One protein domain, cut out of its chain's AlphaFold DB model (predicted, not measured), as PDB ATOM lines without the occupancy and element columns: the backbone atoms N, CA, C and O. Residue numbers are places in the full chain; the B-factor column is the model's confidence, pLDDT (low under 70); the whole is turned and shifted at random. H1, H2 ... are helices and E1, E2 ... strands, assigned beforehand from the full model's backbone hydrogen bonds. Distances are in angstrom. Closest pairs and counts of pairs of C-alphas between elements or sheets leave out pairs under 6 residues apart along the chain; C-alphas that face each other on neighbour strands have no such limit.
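This is residues 3 to 130 of the 325 residues of the protein "SLH domain-containing protein" of bioreactor metagenome (UniProt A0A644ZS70). A long, twisted sheet, E4 E3 E6 E7, has a smaller sheet, E1 E2 E5, set off to one side and apart from it. H1 covers E3 and E6, while the short H2 is by the larger sheet and grazes the smaller one. The 128 printed residues hold two named helices and seven named strands, in the order E1 E2 H1 E3 E4 H2 E5 E6 E7; both sheets are antiparallel and the class is mostly strand. The whole is loose, with a radius of gyration of the C-alphas of 17.2 A and spans of 50 by 38 by 28 A.

E1, residues 3 to 5, begins at C-alpha 3 (27.576, 13.088, -18.553). E2, residues 11 to 18, is 23.1 A long; H1 is residues 21 to 29. E3, residues 35 to 44, is 29.2 A long, and E4, residues 51 to 58, 24.5 A. H2 is residues 59 to 62, E5 residues 75 to 81. E6, residues 98 to 109, is 35.2 A long; E7, residues 117 to 121, ends at C-alpha 121 (37.798, -13.681, -14.733).

In the larger sheet these backbone pairs are within hydrogen-bond range: N 40 and O 55, 2.8 A apart, in the hairpin E3 and E4; N 103 and O 39, 2.9 A apart, between the antiparallel neighbours E3 and E6; and N 106 and O 120, 2.8 A apart, in the hairpin E6 and E7. H1 is on this sheet at a height of 9.2 A; its closest C-alphas to E3 are Asp 27 and Val 36, 5.2 A. H2 is over none of its strands. In the smaller sheet N 4 and O 12 are 2.9 A apart in the hairpin E1 and E2, and N 15 and O 78 are 2.8 A apart between E2 and E5. H2 only grazes that sheet; the C-alphas of Trp 62 and Tyr 76 are 7.0 A apart. E2 and E6 are only just apart, 8.4 A at the closest. Every O i to N i+4 pair of H1 is within hydrogen-bond range; H2 is too short for one.

The C-alphas farthest apart, Thr 89 and Gly 111, are 51.5 A apart. The printed part has no cut. The links H2 to E5 and E5 to E6 are long. Mean pLDDT of the printed part is 82.5; residues 9 to 11, 45 to 48, 84 to 97 and 129 to 130 are under 70.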
ATOM      1  N   LEU A   3      28.714  12.776 -19.418       70.62
ATOM      2  CA  LEU A   3      27.576  13.088 -18.553       70.62
ATOM      3  C   LEU A   3      26.404  13.546 -19.423       70.62
ATOM      4  O   LEU A   3      26.505  14.562 -20.109       70.62
ATOM      5  N   LEU A   4      25.297  12.814 -19.375       71.12
ATOM      6  CA  LEU A   4      24.083  13.075 -20.144       71.12
ATOM      7  C   LEU A   4      22.888  13.272 -19.220       71.12
ATOM      8  O   LEU A   4      23.016  13.108 -18.012       71.12
ATOM      9  N   LYS A   5      21.739  13.643 -19.791       72.56
ATOM     10  CA  LYS A   5      20.440  13.684 -19.111       72.56
ATOM     11  C   LYS A   5      19.427  12.874 -19.906       72.56
ATOM     12  O   LYS A   5      19.426  12.966 -21.134       72.56
ATOM     13  N   ASN A   6      18.601  12.090 -19.222       76.25
ATOM     14  CA  ASN A   6      17.489  11.382 -19.853       76.25
ATOM     15  C   ASN A   6      16.331  12.353 -20.179       76.25
ATOM     16  O   ASN A   6      16.434  13.559 -19.934       76.25
ATOM     17  N   GLU A   7      15.239  11.843 -20.756       77.56
ATOM     18  CA  GLU A   7      14.076  12.655 -21.162       77.56
ATOM     19  C   GLU A   7      13.418  13.397 -19.986       77.56
ATOM     20  O   GLU A   7      12.904  14.501 -20.166       77.56
ATOM     21  N   ASP A   8      13.527  12.842 -18.777       72.62
ATOM     22  CA  ASP A   8      13.034  13.430 -17.527       72.62
ATOM     23  C   ASP A   8      14.032  14.418 -16.892       72.62
ATOM     24  O   ASP A   8      13.765  15.024 -15.855       72.62
ATOM     25  N   GLY A   9      15.195  14.626 -17.520       63.38
ATOM     26  CA  GLY A   9      16.234  15.541 -17.056       63.38
ATOM     27  C   GLY A   9      17.169  14.963 -15.989       63.38
ATOM     28  O   GLY A   9      18.031  15.705 -15.501       63.38
ATOM     29  N   VAL A  10      17.044  13.672 -15.662       69.56
ATOM     30  CA  VAL A  10      17.894  12.966 -14.695       69.56
ATOM     31  C   VAL A  10      19.262  12.695 -15.325       69.56
ATOM     32  O   VAL A  10      19.337  12.097 -16.405       69.56
ATOM     33  N   PRO A  11      20.358  13.158 -14.705       68.38
ATOM     34  CA  PRO A  11      21.687  12.953 -15.230       68.38
ATOM     35  C   PRO A  11      22.206  11.523 -15.012       68.38
ATOM     36  O   PRO A  11      21.962  10.900 -13.982       68.38
ATOM     37  N   TYR A  12      22.972  11.028 -15.980       76.44
ATOM     38  CA  TYR A  12      23.601   9.706 -15.957       76.44
ATOM     39  C   TYR A  12      24.937   9.736 -16.708       76.44
ATOM     40  O   TYR A  12      25.150  10.566 -17.598       76.44
ATOM     41  N   PHE A  13      25.853   8.829 -16.371       79.56
ATOM     42  CA  PHE A  13      27.073   8.618 -17.141       79.56
ATOM     43  C   PHE A  13      26.835   7.632 -18.274       79.56
ATOM     44  O   PHE A  13      26.271   6.565 -18.068       79.56
ATOM     45  N   ARG A  14      27.336   7.960 -19.463       84.12
ATOM     46  CA  ARG A  14      27.457   7.042 -20.593       84.12
ATOM     47  C   ARG A  14      28.921   6.726 -20.862       84.12
ATOM     48  O   ARG A  14      29.782   7.610 -20.884       84.12
ATOM     49  N   VAL A  15      29.221   5.456 -21.075       84.56
ATOM     50  CA  VAL A  15      30.569   4.941 -21.334       84.56
ATOM     51  C   VAL A  15      30.553   4.081 -22.581       84.56
ATOM     52  O   VAL A  15      29.516   3.550 -22.956       84.56
ATOM     53  N   GLU A  16      31.701   3.957 -23.229       88.62
ATOM     54  CA  GLU A  16      31.881   3.016 -24.326       88.62
ATOM     55  C   GLU A  16      32.683   1.826 -23.807       88.62
ATOM     56  O   GLU A  16      33.769   2.009 -23.252       88.62
ATOM     57  N   VAL A  17      32.154   0.621 -23.990       88.69
ATOM     58  CA  VAL A  17      32.802  -0.629 -23.598       88.69
ATOM     59  C   VAL A  17      33.086  -1.434 -24.855       88.69
ATOM     60  O   VAL A  17      32.166  -1.847 -25.562       88.69
ATOM     61  N   THR A  18      34.365  -1.651 -25.151       91.69
ATOM     62  CA  THR A  18      34.783  -2.536 -26.241       91.69
ATOM     63  C   THR A  18      34.915  -3.960 -25.720       91.69
ATOM     64  O   THR A  18      35.729  -4.233 -24.838       91.69
ATOM     65  N   VAL A  19      34.135  -4.875 -26.289       93.56
ATOM     66  CA  VAL A  19      34.132  -6.291 -25.920       93.56
ATOM     67  C   VAL A  19      35.084  -7.053 -26.851       93.56
ATOM     68  O   VAL A  19      34.936  -6.987 -28.076       93.56
ATOM     69  N   PRO A  20      36.088  -7.775 -26.320       93.44
ATOM     70  CA  PRO A  20      36.973  -8.584 -27.148       93.44
ATOM     71  C   PRO A  20      36.198  -9.663 -27.916       93.44
ATOM     72  O   PRO A  20      35.324 -10.315 -27.353       93.44
ATOM     73  N   VAL A  21      36.569  -9.913 -29.178       92.94
ATOM     74  CA  VAL A  21      35.930 -10.951 -30.020       92.94
ATOM     75  C   VAL A  21      35.915 -12.310 -29.319       92.94
ATOM     76  O   VAL A  21      34.887 -12.967 -29.292       92.94
ATOM     77  N   SER A  22      37.016 -12.684 -28.665       93.69
ATOM     78  CA  SER A  22      37.125 -13.951 -27.935       93.69
ATOM     79  C   SER A  22      36.117 -14.094 -26.788       93.69
ATOM     80  O   SER A  22      35.805 -15.207 -26.388       93.69
ATOM     81  N   VAL A  23      35.647 -12.978 -26.221       94.75
ATOM     82  CA  VAL A  23      34.631 -12.969 -25.160       94.75
ATOM     83  C   VAL A  23      33.234 -13.124 -25.764       94.75
ATOM     84  O   VAL A  23      32.429 -13.874 -25.226       94.75
ATOM     85  N   ILE A  24      32.973 -12.485 -26.909       92.00
ATOM     86  CA  ILE A  24      31.724 -12.666 -27.670       92.00
ATOM     87  C   ILE A  24      31.597 -14.126 -28.126       92.00
ATOM     88  O   ILE A  24      30.591 -14.770 -27.857       92.00
ATOM     89  N   GLU A  25      32.652 -14.680 -28.730       93.38
ATOM     90  CA  GLU A  25      32.691 -16.083 -29.161       93.38
ATOM     91  C   GLU A  25      32.498 -17.053 -27.986       93.38
ATOM     92  O   GLU A  25      31.866 -18.096 -28.143       93.38
ATOM     93  N   LEU A  26      33.017 -16.720 -26.799       93.44
ATOM     94  CA  LEU A  26      32.819 -17.518 -25.590       93.44
ATOM     95  C   LEU A  26      31.355 -17.496 -25.116       93.44
ATOM     96  O   LEU A  26      30.826 -18.551 -24.761       93.44
ATOM     97  N   ASP A  27      30.700 -16.330 -25.137       92.69
ATOM     98  CA  ASP A  27      29.282 -16.196 -24.765       92.69
ATOM     99  C   ASP A  27      28.335 -16.859 -25.776       92.69
ATOM    100  O   ASP A  27      27.262 -17.332 -25.399       92.69
ATOM    101  N   GLU A  28      28.738 -16.945 -27.046       90.94
ATOM    102  CA  GLU A  28      28.015 -17.680 -28.087       90.94
ATOM    103  C   GLU A  28      28.224 -19.197 -27.977       90.94
ATOM    104  O   GLU A  28      27.271 -19.969 -28.093       90.94
ATOM    105  N   ALA A  29      29.466 -19.641 -27.754       93.00
ATOM    106  CA  ALA A  29      29.815 -21.059 -27.734       93.00
ATOM    107  C   ALA A  29      29.377 -21.778 -26.452       93.00
ATOM    108  O   ALA A  29      29.112 -22.979 -26.500       93.00
ATOM    109  N   ARG A  30      29.342 -21.062 -25.318       90.25
ATOM    110  CA  ARG A  30      28.921 -21.557 -23.992       90.25
ATOM    111  C   ARG A  30      29.443 -22.964 -23.650       90.25
ATOM    112  O   ARG A  30      28.648 -23.853 -23.339       90.25
ATOM    113  N   PRO A  31      30.766 -23.213 -23.724       89.94
ATOM    114  CA  PRO A  31      31.322 -24.510 -23.351       89.94
ATOM    115  C   PRO A  31      30.891 -24.912 -21.935       89.94
ATOM    116  O   PRO A  31      30.808 -24.078 -21.042       89.94
ATOM    117  N   THR A  32      30.638 -26.197 -21.690       87.06
ATOM    118  CA  THR A  32      30.208 -26.674 -20.354       87.06
ATOM    119  C   THR A  32      28.969 -25.943 -19.801       87.06
ATOM    120  O   THR A  32      28.885 -25.702 -18.602       87.06
ATOM    121  N   ASP A  33      28.041 -25.554 -20.686       86.31
ATOM    122  CA  ASP A  33      26.769 -24.880 -20.369       86.31
ATOM    123  C   ASP A  33      26.916 -23.596 -19.526       86.31
ATOM    124  O   ASP A  33      26.034 -23.216 -18.754       86.31
ATOM    125  N   GLY A  34      28.054 -22.919 -19.686       90.56
ATOM    126  CA  GLY A  34      28.364 -21.668 -19.009       90.56
ATOM    127  C   GLY A  34      27.769 -20.420 -19.664       90.56
ATOM    128  O   GLY A  34      27.083 -20.484 -20.686       90.56
ATOM    129  N   TRP A  35      28.081 -19.251 -19.108       93.19
ATOM    130  CA  TRP A  35      27.701 -17.947 -19.667       93.19
ATOM    131  C   TRP A  35      28.713 -16.867 -19.288       93.19
ATOM    132  O   TRP A  35      29.443 -17.016 -18.302       93.19
ATOM    133  N   VAL A  36      28.757 -15.789 -20.076       96.50
ATOM    134  CA  VAL A  36      29.582 -14.619 -19.767       96.50
ATOM    135  C   VAL A  36      28.738 -13.552 -19.079       96.50
ATOM    136  O   VAL A  36      27.709 -13.130 -19.606       96.50
ATOM    137  N   ASP A  37      29.215 -13.065 -17.941       95.19
ATOM    138  CA  ASP A  37      28.732 -11.846 -17.305       95.19
ATOM    139  C   ASP A  37      29.736 -10.707 -17.525       95.19
ATOM    140  O   ASP A  37      30.952 -10.905 -17.626       95.19
ATOM    141  N   MET A  38      29.215  -9.486 -17.597       92.88
ATOM    142  CA  MET A  38      30.008  -8.275 -17.454       92.88
ATOM    143  C   MET A  38      29.761  -7.697 -16.067       92.88
ATOM    144  O   MET A  38      28.623  -7.435 -15.682       92.88
ATOM    145  N   GLU A  39      30.842  -7.487 -15.329       92.81
ATOM    146  CA  GLU A  39      30.825  -6.967 -13.968       92.81
ATOM    147  C   GLU A  39      31.363  -5.541 -13.948       92.81
ATOM    148  O   GLU A  39      32.383  -5.246 -14.577       92.81
ATOM    149  N   MET A  40      30.697  -4.682 -13.185       89.56
ATOM    150  CA  MET A  40      31.110  -3.327 -12.863       89.56
ATOM    151  C   MET A  40      31.405  -3.239 -11.369       89.56
ATOM    152  O   MET A  40      30.607  -3.654 -10.530       89.56
ATOM    153  N   GLU A  41      32.548  -2.654 -11.042       90.44
ATOM    154  CA  GLU A  41      32.855  -2.199  -9.692       90.44
ATOM    155  C   GLU A  41      33.192  -0.718  -9.755       90.44
ATOM    156  O   GLU A  41      33.866  -0.268 -10.684       90.44
ATOM    157  N   GLY A  42      32.757   0.028  -8.752       86.44
ATOM    158  CA  GLY A  42      32.974   1.452  -8.665       86.44
ATOM    159  C   GLY A  42      32.842   1.991  -7.255       86.44
ATOM    160  O   GLY A  42      32.716   1.254  -6.281       86.44
ATOM    161  N   THR A  43      32.866   3.311  -7.152       85.75
ATOM    162  CA  THR A  43      32.626   4.032  -5.903       85.75
ATOM    163  C   THR A  43      31.907   5.345  -6.169       85.75
ATOM    164  O   THR A  43      32.033   5.902  -7.261       85.75
ATOM    165  N   TYR A  44      31.185   5.851  -5.170       80.88
ATOM    166  CA  TYR A  44      30.646   7.205  -5.155       80.88
ATOM    167  C   TYR A  44      30.912   7.903  -3.815       80.88
ATOM    168  O   TYR A  44      30.799   7.294  -2.760       80.88
ATOM    169  N   GLY A  45      31.250   9.192  -3.833       69.62
ATOM    170  CA  GLY A  45      31.579   9.967  -2.624       69.62
ATOM    171  C   GLY A  45      33.058  10.349  -2.548       69.62
ATOM    172  O   GLY A  45      33.804  10.136  -3.498       69.62
ATOM    173  N   GLU A  46      33.482  10.978  -1.452       62.53
ATOM    174  CA  GLU A  46      34.861  11.455  -1.281       62.53
ATOM    175  C   GLU A  46      35.381  11.197   0.133       62.53
ATOM    176  O   GLU A  46      34.634  11.287   1.102       62.53
ATOM    177  N   GLY A  47      36.689  10.947   0.245       65.50
ATOM    178  CA  GLY A  47      37.351  10.773   1.536       65.50
ATOM    179  C   GLY A  47      36.771   9.601   2.323       65.50
ATOM    180  O   GLY A  47      36.588   8.517   1.777       65.50
ATOM    181  N   ASP A  48      36.483   9.838   3.601       67.81
ATOM    182  CA  ASP A  48      35.950   8.819   4.509       67.81
ATOM    183  C   ASP A  48      34.477   8.448   4.211       67.81
ATOM    184  O   ASP A  48      34.002   7.438   4.721       67.81
ATOM    185  N   ASP A  49      33.781   9.213   3.356       70.31
ATOM    186  CA  ASP A  49      32.374   9.003   2.962       70.31
ATOM    187  C   ASP A  49      32.237   8.327   1.576       70.31
ATOM    188  O   ASP A  49      31.204   8.443   0.907       70.31
ATOM    189  N   GLN A  50      33.304   7.691   1.080       79.44
ATOM    190  CA  GLN A  50      33.291   6.962  -0.189       79.44
ATOM    191  C   GLN A  50      32.574   5.614  -0.026       79.44
ATOM    192  O   GLN A  50      32.997   4.754   0.741       79.44
ATOM    193  N   GLU A  51      31.519   5.417  -0.805       82.19
ATOM    194  CA  GLU A  51      30.663   4.235  -0.779       82.19
ATOM    195  C   GLU A  51      30.887   3.384  -2.041       82.19
ATOM    196  O   GLU A  51      31.100   3.935  -3.129       82.19
ATOM    197  N   PRO A  52      30.864   2.044  -1.945       86.31
ATOM    198  CA  PRO A  52      31.063   1.174  -3.095       86.31
ATOM    199  C   PRO A  52      29.847   1.175  -4.030       86.31
ATOM    200  O   PRO A  52      28.697   1.279  -3.606       86.31
ATOM    201  N   LEU A  53      30.117   0.986  -5.317       84.75
ATOM    202  CA  LEU A  53      29.138   0.691  -6.354       84.75
ATOM    203  C   LEU A  53      29.476  -0.665  -6.963       84.75
ATOM    204  O   LEU A  53      30.639  -0.965  -7.225       84.75
ATOM    205  N   ALA A  54      28.458  -1.472  -7.215       85.25
ATOM    206  CA  ALA A  54      28.604  -2.702  -7.966       85.25
ATOM    207  C   ALA A  54      27.361  -2.894  -8.827       85.25
ATOM    208  O   ALA A  54      26.245  -2.654  -8.371       85.25
ATOM    209  N   ASP A  55      27.574  -3.318 -10.062       85.38
ATOM    210  CA  ASP A  55      26.514  -3.692 -10.990       85.38
ATOM    211  C   ASP A  55      27.031  -4.800 -11.911       85.38
ATOM    212  O   ASP A  55      28.232  -5.071 -11.971       85.38
ATOM    213  N   GLY A  56      26.146  -5.459 -12.641       86.06
ATOM    214  CA  GLY A  56      26.548  -6.449 -13.623       86.06
ATOM    215  C   GLY A  56      25.390  -7.260 -14.171       86.06
ATOM    216  O   GLY A  56      24.249  -7.174 -13.722       86.06
ATOM    217  N   GLY A  57      25.702  -8.076 -15.167       89.75
ATOM    218  CA  GLY A  57      24.751  -9.023 -15.727       89.75
ATOM    219  C   GLY A  57      25.261  -9.678 -16.998       89.75
ATOM    220  O   GLY A  57      26.347  -9.358 -17.489       89.75
ATOM    221  N   GLY A  58      24.433 -10.569 -17.543       92.19
ATOM    222  CA  GLY A  58      24.776 -11.357 -18.721       92.19
ATOM    223  C   GLY A  58      25.187 -10.476 -19.894       92.19
ATOM    224  O   GLY A  58      24.488  -9.517 -20.238       92.19
ATOM    225  N   LEU A  59      26.299 -10.826 -20.540       92.06
ATOM    226  CA  LEU A  59      26.870 -10.069 -21.652       92.06
ATOM    227  C   LEU A  59      25.847  -9.834 -22.775       92.06
ATOM    228  O   LEU A  59      25.799  -8.749 -23.358       92.06
ATOM    229  N   SER A  60      24.969 -10.809 -23.015       86.94
ATOM    230  CA  SER A  60      23.900 -10.748 -24.018       86.94
ATOM    231  C   SER A  60      22.892  -9.608 -23.816       86.94
ATOM    232  O   SER A  60      22.197  -9.237 -24.756       86.94
ATOM    233  N   VAL A  61      22.777  -9.050 -22.605       86.25
ATOM    234  CA  VAL A  61      21.913  -7.885 -22.334       86.25
ATOM    235  C   VAL A  61      22.544  -6.596 -22.875       86.25
ATOM    236  O   VAL A  61      21.835  -5.678 -23.276       86.25
ATOM    237  N   TRP A  62      23.873  -6.543 -22.939       83.12
ATOM    238  CA  TRP A  62      24.639  -5.360 -23.335       83.12
ATOM    239  C   TRP A  62      25.011  -5.388 -24.816       83.12
ATOM    240  O   TRP A  62      24.937  -4.368 -25.496       83.12
ATOM    241  N   VAL A  63      25.388  -6.565 -25.320       88.88
ATOM    242  CA  VAL A  63      25.841  -6.790 -26.697       88.88
ATOM    243  C   VAL A  63      24.625  -6.957 -27.613       88.88
ATOM    244  O   VAL A  63      24.224  -8.064 -27.959       88.88
ATOM    245  N   ASN A  64      24.013  -5.839 -27.996       88.38
ATOM    246  CA  ASN A  64      22.878  -5.802 -28.919       88.38
ATOM    247  C   ASN A  64      22.942  -4.565 -29.840       88.38
ATOM    248  O   ASN A  64      23.791  -3.689 -29.662       88.38
ATOM    249  N   GLU A  65      22.065  -4.506 -30.847       87.44
ATOM    250  CA  GLU A  65      22.037  -3.403 -31.820       87.44
ATOM    251  C   GLU A  65      21.646  -2.051 -31.203       87.44
ATOM    252  O   GLU A  65      22.139  -1.021 -31.656       87.44
ATOM    253  N   GLU A  66      20.802  -2.038 -30.167       88.12
ATOM    254  CA  GLU A  66      20.338  -0.808 -29.510       88.12
ATOM    255  C   GLU A  66      21.473  -0.110 -28.750       88.12
ATOM    256  O   GLU A  66      21.581   1.116 -28.761       88.12
ATOM    257  N   ASN A  67      22.360  -0.901 -28.145       90.12
ATOM    258  CA  ASN A  67      23.510  -0.409 -27.399       90.12
ATOM    259  C   ASN A  67      24.758  -0.223 -28.272       90.12
ATOM    260  O   ASN A  67      25.759   0.298 -27.784       90.12
ATOM    261  N   ALA A  68      24.751  -0.639 -29.541       93.12
ATOM    262  CA  ALA A  68      25.929  -0.564 -30.400       93.12
ATOM    263  C   ALA A  68      26.368   0.888 -30.655       93.12
ATOM    264  O   ALA A  68      25.575   1.753 -31.035       93.12
ATOM    265  N   VAL A  69      27.667   1.162 -30.500       92.00
ATOM    266  CA  VAL A  69      28.229   2.488 -30.773       92.00
ATOM    267  C   VAL A  69      28.395   2.674 -32.287       92.00
ATOM    268  O   VAL A  69      29.166   1.938 -32.913       92.00
ATOM    269  N   PRO A  70      27.730   3.668 -32.910       91.50
ATOM    270  CA  PRO A  70      27.784   3.848 -34.357       91.50
ATOM    271  C   PRO A  70      29.215   4.012 -34.878       91.50
ATOM    272  O   PRO A  70      29.976   4.862 -34.416       91.50
ATOM    273  N   GLY A  71      29.578   3.204 -35.873       91.00
ATOM    274  CA  GLY A  71      30.894   3.259 -36.512       91.00
ATOM    275  C   GLY A  71      32.040   2.633 -35.709       91.00
ATOM    276  O   GLY A  71      33.181   2.702 -36.167       91.00
ATOM    277  N   LYS A  72      31.771   2.002 -34.556       89.56
ATOM    278  CA  LYS A  72      32.772   1.270 -33.768       89.56
ATOM    279  C   LYS A  72      32.418  -0.213 -33.687       89.56
ATOM    280  O   LYS A  72      31.301  -0.589 -33.361       89.56
ATOM    281  N   VAL A  73      33.390  -1.063 -34.002       92.12
ATOM    282  CA  VAL A  73      33.219  -2.523 -33.988       92.12
ATOM    283  C   VAL A  73      33.283  -3.031 -32.546       92.12
ATOM    284  O   VAL A  73      34.135  -2.579 -31.778       92.12
ATOM    285  N   ASN A  74      32.384  -3.956 -32.189       92.38
ATOM    286  CA  ASN A  74      32.286  -4.603 -30.871       92.38
ATOM    287  C   ASN A  74      32.327  -3.625 -29.692       92.38
ATOM    288  O   ASN A  74      32.914  -3.916 -28.652       92.38
ATOM    289  N   THR A  75      31.774  -2.430 -29.876       93.00
ATOM    290  CA  THR A  75      31.773  -1.384 -28.857       93.00
ATOM    291  C   THR A  75      30.336  -1.002 -28.567       93.00
ATOM    292  O   THR A  75      29.579  -0.719 -29.494       93.00
ATOM    293  N   TYR A  76      29.980  -0.998 -27.287       92.88
ATOM    294  CA  TYR A  76      28.609  -0.825 -26.816       92.88
ATOM    295  C   TYR A  76      28.546   0.277 -25.758       92.88
ATOM    296  O   TYR A  76      29.524   0.521 -25.046       92.88
ATOM    297  N   TYR A  77      27.410   0.960 -25.666       88.88
ATOM    298  CA  TYR A  77      27.161   1.934 -24.619       88.88
ATOM    299  C   TYR A  77      26.818   1.229 -23.311       88.88
ATOM    300  O   TYR A  77      25.904   0.413 -23.254       88.88
ATOM    301  N   GLY A  78      27.535   1.595 -22.255       85.75
ATOM    302  CA  GLY A  78      27.109   1.365 -20.884       85.75
ATOM    303  C   GLY A  78      26.562   2.647 -20.279       85.75
ATOM    304  O   GLY A  78      27.067   3.732 -20.575       85.75
ATOM    305  N   THR A  79      25.539   2.538 -19.440       82.25
ATOM    306  CA  THR A  79      24.943   3.683 -18.747       82.25
ATOM    307  C   THR A  79      24.927   3.452 -17.251       82.25
ATOM    308  O   THR A  79      24.673   2.340 -16.804       82.25
ATOM    309  N   PHE A  80      25.174   4.507 -16.488       77.44
ATOM    310  CA  PHE A  80      25.154   4.473 -15.036       77.44
ATOM    311  C   PHE A  80      24.400   5.692 -14.507       77.44
ATOM    312  O   PHE A  80      24.808   6.830 -14.752       77.44
ATOM    313  N   GLU A  81      23.289   5.457 -13.815       74.44
ATOM    314  CA  GLU A  81      22.514   6.520 -13.179       74.44
ATOM    315  C   GLU A  81      23.265   7.081 -11.972       74.44
ATOM    316  O   GLU A  81      23.912   6.356 -11.220       74.44
ATOM    317  N   LEU A  82      23.202   8.397 -11.789       73.94
ATOM    318  CA  LEU A  82      23.777   9.026 -10.608       73.94
ATOM    319  C   LEU A  82      22.900   8.727  -9.390       73.94
ATOM    320  O   LEU A  82      21.676   8.705  -9.497       73.94
ATOM    321  N   ILE A  83      23.526   8.540  -8.227       73.19
ATOM    322  CA  ILE A  83      22.796   8.348  -6.974       73.19
ATOM    323  C   ILE A  83      22.056   9.645  -6.631       73.19
ATOM    324  O   ILE A  83      22.684  10.678  -6.381       73.19
ATOM    325  N   ASP A  84      20.727   9.564  -6.642       66.12
ATOM    326  CA  ASP A  84      19.815  10.598  -6.165       66.12
ATOM    327  C   ASP A  84      19.646  10.452  -4.647       66.12
ATOM    328  O   ASP A  84      19.138   9.444  -4.154       66.12
ATOM    329  N   GLU A  85      20.118  11.442  -3.893       64.31
ATOM    330  CA  GLU A  85      19.958  11.513  -2.435       64.31
ATOM    331  C   GLU A  85      18.723  12.329  -2.020       64.31
ATOM    332  O   GLU A  85      18.520  12.594  -0.831       64.31
ATOM    333  N   GLY A  86      17.909  12.743  -2.990       55.75
ATOM    334  CA  GLY A  86      16.703  13.525  -2.778       55.75
ATOM    335  C   GLY A  86      15.525  12.708  -2.241       55.75
ATOM    336  O   GLY A  86      15.529  11.478  -2.168       55.75
ATOM    337  N   GLY A  87      14.485  13.416  -1.794       51.16
ATOM    338  CA  GLY A  87      13.222  12.801  -1.375       51.16
ATOM    339  C   GLY A  87      12.319  12.454  -2.566       51.16
ATOM    340  O   GLY A  87      12.578  12.844  -3.692       51.16
ATOM    341  N   MET A  88      11.163  11.820  -2.331       52.62
ATOM    342  CA  MET A  88      10.208  11.424  -3.396       52.62
ATOM    343  C   MET A  88       9.721  12.556  -4.333       52.62
ATOM    344  O   MET A  88       9.024  12.285  -5.309       52.62
ATOM    345  N   THR A  89      10.004  13.818  -4.010       49.06
ATOM    346  CA  THR A  89       9.585  15.010  -4.762       49.06
ATOM    347  C   THR A  89      10.754  15.856  -5.260       49.06
ATOM    348  O   THR A  89      10.519  16.921  -5.829       49.06
ATOM    349  N   GLU A  90      11.994  15.444  -5.002       51.72
ATOM    350  CA  GLU A  90      13.192  16.223  -5.297       51.72
ATOM    351  C   GLU A  90      14.304  15.297  -5.772       51.72
ATOM    352  O   GLU A  90      14.572  14.290  -5.133       51.72
ATOM    353  N   THR A  91      14.959  15.674  -6.864       50.03
ATOM    354  CA  THR A  91      16.187  15.027  -7.317       50.03
ATOM    355  C   THR A  91      17.374  15.821  -6.780       50.03
ATOM    356  O   THR A  91      17.659  16.912  -7.282       50.03
ATOM    357  N   ASP A  92      18.048  15.292  -5.756       54.62
ATOM    358  CA  ASP A  92      19.288  15.836  -5.190       54.62
ATOM    359  C   ASP A  92      20.461  14.954  -5.603       54.62
ATOM    360  O   ASP A  92      20.856  13.994  -4.940       54.62
ATOM    361  N   ILE A  93      21.044  15.311  -6.738       57.81
ATOM    362  CA  ILE A  93      22.241  14.656  -7.241       57.81
ATOM    363  C   ILE A  93      23.415  15.507  -6.805       57.81
ATOM    364  O   ILE A  93      23.887  16.393  -7.529       57.81
ATOM    365  N   LYS A  94      23.896  15.246  -5.589       54.53
ATOM    366  CA  LYS A  94      25.168  15.807  -5.146       54.53
ATOM    367  C   LYS A  94      26.233  15.395  -6.153       54.53
ATOM    368  O   LYS A  94      26.365  14.218  -6.492       54.53
ATOM    369  N   ALA A  95      26.998  16.368  -6.641       55.84
ATOM    370  CA  ALA A  95      28.125  16.143  -7.538       55.84
ATOM    371  C   ALA A  95      29.250  15.396  -6.792       55.84
ATOM    372  O   ALA A  95      30.237  15.993  -6.373       55.84
ATOM    373  N   LYS A  96      29.063  14.093  -6.568       64.50
ATOM    374  CA  LYS A  96      30.028  13.199  -5.932       64.50
ATOM    375  C   LYS A  96      31.103  12.776  -6.933       64.50
ATOM    376  O   LYS A  96      30.888  12.795  -8.151       64.50
ATOM    377  N   ALA A  97      32.270  12.384  -6.428       67.69
ATOM    378  CA  ALA A  97      33.238  11.663  -7.243       67.69
ATOM    379  C   ALA A  97      32.691  10.259  -7.508       67.69
ATOM    380  O   ALA A  97      32.252   9.601  -6.575       67.69
ATOM    381  N   TYR A  98      32.707   9.839  -8.766       77.06
ATOM    382  CA  TYR A  98      32.361   8.501  -9.216       77.06
ATOM    383  C   TYR A  98      33.584   7.881  -9.865       77.06
ATOM    384  O   TYR A  98      34.258   8.531 -10.673       77.06
ATOM    385  N   SER A  99      33.835   6.618  -9.557       79.94
ATOM    386  CA  SER A  99      34.735   5.780 -10.334       79.94
ATOM    387  C   SER A  99      34.081   4.455 -10.659       79.94
ATOM    388  O   SER A  99      33.190   4.019  -9.936       79.94
ATOM    389  N   PHE A 100      34.481   3.850 -11.768       84.88
ATOM    390  CA  PHE A 100      34.035   2.533 -12.176       84.88
ATOM    391  C   PHE A 100      35.051   1.871 -13.107       84.88
ATOM    392  O   PHE A 100      35.788   2.515 -13.855       84.88
ATOM    393  N   ARG A 101      35.074   0.547 -13.079       86.88
ATOM    394  CA  ARG A 101      35.864  -0.320 -13.951       86.88
ATOM    395  C   ARG A 101      35.053  -1.567 -14.265       86.88
ATOM    396  O   ARG A 101      34.198  -1.961 -13.479       86.88
ATOM    397  N   TYR A 102      35.347  -2.185 -15.401       90.94
ATOM    398  CA  TYR A 102      34.632  -3.362 -15.878       90.94
ATOM    399  C   TYR A 102      35.551  -4.569 -15.991       90.94
ATOM    400  O   TYR A 102      36.744  -4.431 -16.269       90.94
ATOM    401  N   ARG A 103      34.999  -5.763 -15.824       93.44
ATOM    402  CA  ARG A 103      35.633  -7.021 -16.231       93.44
ATOM    403  C   ARG A 103      34.583  -7.979 -16.771       93.44
ATOM    404  O   ARG A 103      33.391  -7.777 -16.570       93.44
ATOM    405  N   PHE A 104      35.042  -9.042 -17.411       95.62
ATOM    406  CA  PHE A 104      34.199 -10.165 -17.796       95.62
ATOM    407  C   PHE A 104      34.437 -11.331 -16.843       95.62
ATOM    408  O   PHE A 104      35.580 -11.591 -16.449       95.62
ATOM    409  N   SER A 105      33.375 -12.050 -16.510       95.81
ATOM    410  CA  SER A 105      33.452 -13.339 -15.837       95.81
ATOM    411  C   SER A 105      32.763 -14.402 -16.677       95.81
ATOM    412  O   SER A 105      31.770 -14.144 -17.348       95.81
ATOM    413  N   TYR A 106      33.337 -15.599 -16.691       95.69
ATOM    414  CA  TYR A 106      32.742 -16.764 -17.317       95.69
ATOM    415  C   TYR A 106      32.428 -17.794 -16.250       95.69
ATOM    416  O   TYR A 106      33.349 -18.309 -15.613       95.69
ATOM    417  N   THR A 107      31.146 -18.085 -16.069       94.38
ATOM    418  CA  THR A 107      30.707 -19.183 -15.205       94.38
ATOM    419  C   THR A 107      30.790 -20.475 -15.994       94.38
ATOM    420  O   THR A 107      30.266 -20.527 -17.103       94.38
ATOM    421  N   TYR A 108      31.409 -21.515 -15.442       92.69
ATOM    422  CA  TYR A 108      31.479 -22.834 -16.069       92.69
ATOM    423  C   TYR A 108      31.156 -23.941 -15.068       92.69
ATOM    424  O   TYR A 108      31.474 -23.826 -13.883       92.69
ATOM    425  N   TYR A 109      30.551 -25.026 -15.549       91.00
ATOM    426  CA  TYR A 109      30.283 -26.217 -14.747       91.00
ATOM    427  C   TYR A 109      31.393 -27.248 -14.957       91.00
ATOM    428  O   TYR A 109      31.736 -27.587 -16.090       91.00
ATOM    429  N   TYR A 110      31.965 -27.765 -13.868       90.12
ATOM    430  CA  TYR A 110      32.941 -28.863 -13.926       90.12
ATOM    431  C   TYR A 110      32.346 -30.212 -13.500       90.12
ATOM    432  O   TYR A 110      33.035 -31.234 -13.564       90.12
ATOM    433  N   GLY A 111      31.072 -30.223 -13.107       88.94
ATOM    434  CA  GLY A 111      30.281 -31.418 -12.851       88.94
ATOM    435  C   GLY A 111      28.791 -31.099 -12.681       88.94
ATOM    436  O   GLY A 111      28.373 -29.949 -12.816       88.94
ATOM    437  N   ASP A 112      27.988 -32.131 -12.420       85.62
ATOM    438  CA  ASP A 112      26.517 -32.059 -12.376       85.62
ATOM    439  C   ASP A 112      25.959 -31.874 -10.946       85.62
ATOM    440  O   ASP A 112      24.743 -31.826 -10.730       85.62
ATOM    441  N   GLY A 113      26.832 -31.837  -9.937       87.75
ATOM    442  CA  GLY A 113      26.472 -31.713  -8.529       87.75
ATOM    443  C   GLY A 113      26.154 -30.271  -8.094       87.75
ATOM    444  O   GLY A 113      26.621 -29.301  -8.694       87.75
ATOM    445  N   PRO A 114      25.379 -30.078  -7.008       84.94
ATOM    446  CA  PRO A 114      25.136 -28.750  -6.452       84.94
ATOM    447  C   PRO A 114      26.449 -28.060  -6.055       84.94
ATOM    448  O   PRO A 114      27.177 -28.560  -5.200       84.94
ATOM    449  N   GLY A 115      26.722 -26.893  -6.641       86.62
ATOM    450  CA  GLY A 115      27.949 -26.129  -6.382       86.62
ATOM    451  C   GLY A 115      29.165 -26.566  -7.205       86.62
ATOM    452  O   GLY A 115      30.261 -26.079  -6.945       86.62
ATOM    453  N   GLU A 116      28.992 -27.447  -8.195       92.50
ATOM    454  CA  GLU A 116      30.061 -27.869  -9.113       92.50
ATOM    455  C   GLU A 116      30.234 -26.896 -10.291       92.50
ATOM    456  O   GLU A 116      30.240 -27.272 -11.465       92.50
ATOM    457  N   TRP A 117      30.369 -25.615  -9.960       93.06
ATOM    458  CA  TRP A 117      30.623 -24.534 -10.902       93.06
ATOM    459  C   TRP A 117      31.677 -23.577 -10.343       93.06
ATOM    460  O   TRP A 117      31.886 -23.508  -9.130       93.06
ATOM    461  N   ASP A 118      32.373 -22.875 -11.229       93.75
ATOM    462  CA  ASP A 118      33.413 -21.910 -10.867       93.75
ATOM    463  C   ASP A 118      33.483 -20.780 -11.911       93.75
ATOM    464  O   ASP A 118      32.799 -20.825 -12.938       93.75
ATOM    465  N   TYR A 119      34.297 -19.760 -11.643       93.56
ATOM    466  CA  TYR A 119      34.463 -18.593 -12.501       93.56
ATOM    467  C   TYR A 119      35.864 -18.495 -13.094       93.56
ATOM    468  O   TYR A 119      36.877 -18.734 -12.435       93.56
ATOM    469  N   VAL A 120      35.931 -18.003 -14.327       93.56
ATOM    470  CA  VAL A 120      37.156 -17.447 -14.903       93.56
ATOM    471  C   VAL A 120      36.955 -15.956 -15.124       93.56
ATOM    472  O   VAL A 120      35.987 -15.550 -15.757       93.56
ATOM    473  N   TYR A 121      37.880 -15.137 -14.627       94.75
ATOM    474  CA  TYR A 121      37.798 -13.681 -14.733       94.75
ATOM    475  C   TYR A 121      38.797 -13.132 -15.746       94.75
ATOM    476  O   TYR A 121      39.963 -13.541 -15.772       94.75
ATOM    477  N   SER A 122      38.375 -12.135 -16.520       93.62
ATOM    478  CA  SER A 122      39.318 -11.237 -17.177       93.62
ATOM    479  C   SER A 122      39.989 -10.321 -16.142       93.62
ATOM    480  O   SER A 122      39.453 -10.101 -15.050       93.62
ATOM    481  N   PRO A 123      41.137  -9.708 -16.478       92.31
ATOM    482  CA  PRO A 123      41.603  -8.531 -15.755       92.31
ATOM    483  C   PRO A 123      40.532  -7.435 -15.750       92.31
ATOM    484  O   PRO A 123      39.713  -7.354 -16.672       92.31
ATOM    485  N   TRP A 124      40.580  -6.573 -14.737       90.12
ATOM    486  CA  TRP A 124      39.830  -5.322 -14.740       90.12
ATOM    487  C   TRP A 124      40.310  -4.403 -15.867       90.12
ATOM    488  O   TRP A 124      41.504  -4.354 -16.178       90.12
ATOM    489  N   SER A 125      39.382  -3.644 -16.445       83.88
ATOM    490  CA  SER A 125      39.679  -2.516 -17.321       83.88
ATOM    491  C   SER A 125      40.467  -1.439 -16.573       83.88
ATOM    492  O   SER A 125      40.603  -1.457 -15.347       83.88
ATOM    493  N   ASN A 126      40.938  -0.436 -17.312       75.94
ATOM    494  CA  ASN A 126      41.306   0.829 -16.692       75.94
ATOM    495  C   ASN A 126      40.109   1.398 -15.912       75.94
ATOM    496  O   ASN A 126      38.958   1.259 -16.332       75.94
ATOM    497  N   GLU A 127      40.399   2.043 -14.786       79.25
ATOM    498  CA  GLU A 127      39.398   2.759 -14.007       79.25
ATOM    499  C   GLU A 127      39.016   4.049 -14.736       79.25
ATOM    500  O   GLU A 127      39.866   4.857 -15.124       79.25
ATOM    501  N   LEU A 128      37.721   4.212 -14.956       70.44
ATOM    502  CA  LEU A 128      37.106   5.422 -15.458       70.44
ATOM    503  C   LEU A 128      36.524   6.152 -14.256       70.44
ATOM    504  O   LEU A 128      35.728   5.603 -13.509       70.44
ATOM    505  N   ALA A 129      36.914   7.402 -14.063       66.06
ATOM    506  CA  ALA A 129      36.348   8.238 -13.019       66.06
ATOM    507  C   ALA A 129      35.722   9.482 -13.641       66.06
ATOM    508  O   ALA A 129      36.224   9.996 -14.635       66.06
ATOM    509  N   ASN A 130      34.689  10.053 -13.030       60.81
ATOM    510  CA  ASN A 130      34.306  11.441 -13.326       60.81
ATOM    511  C   ASN A 130      35.325  12.457 -12.797       60.81
ATOM    512  O   ASN A 130      35.291  13.631 -13.157       60.81
TER     513      ASN A 130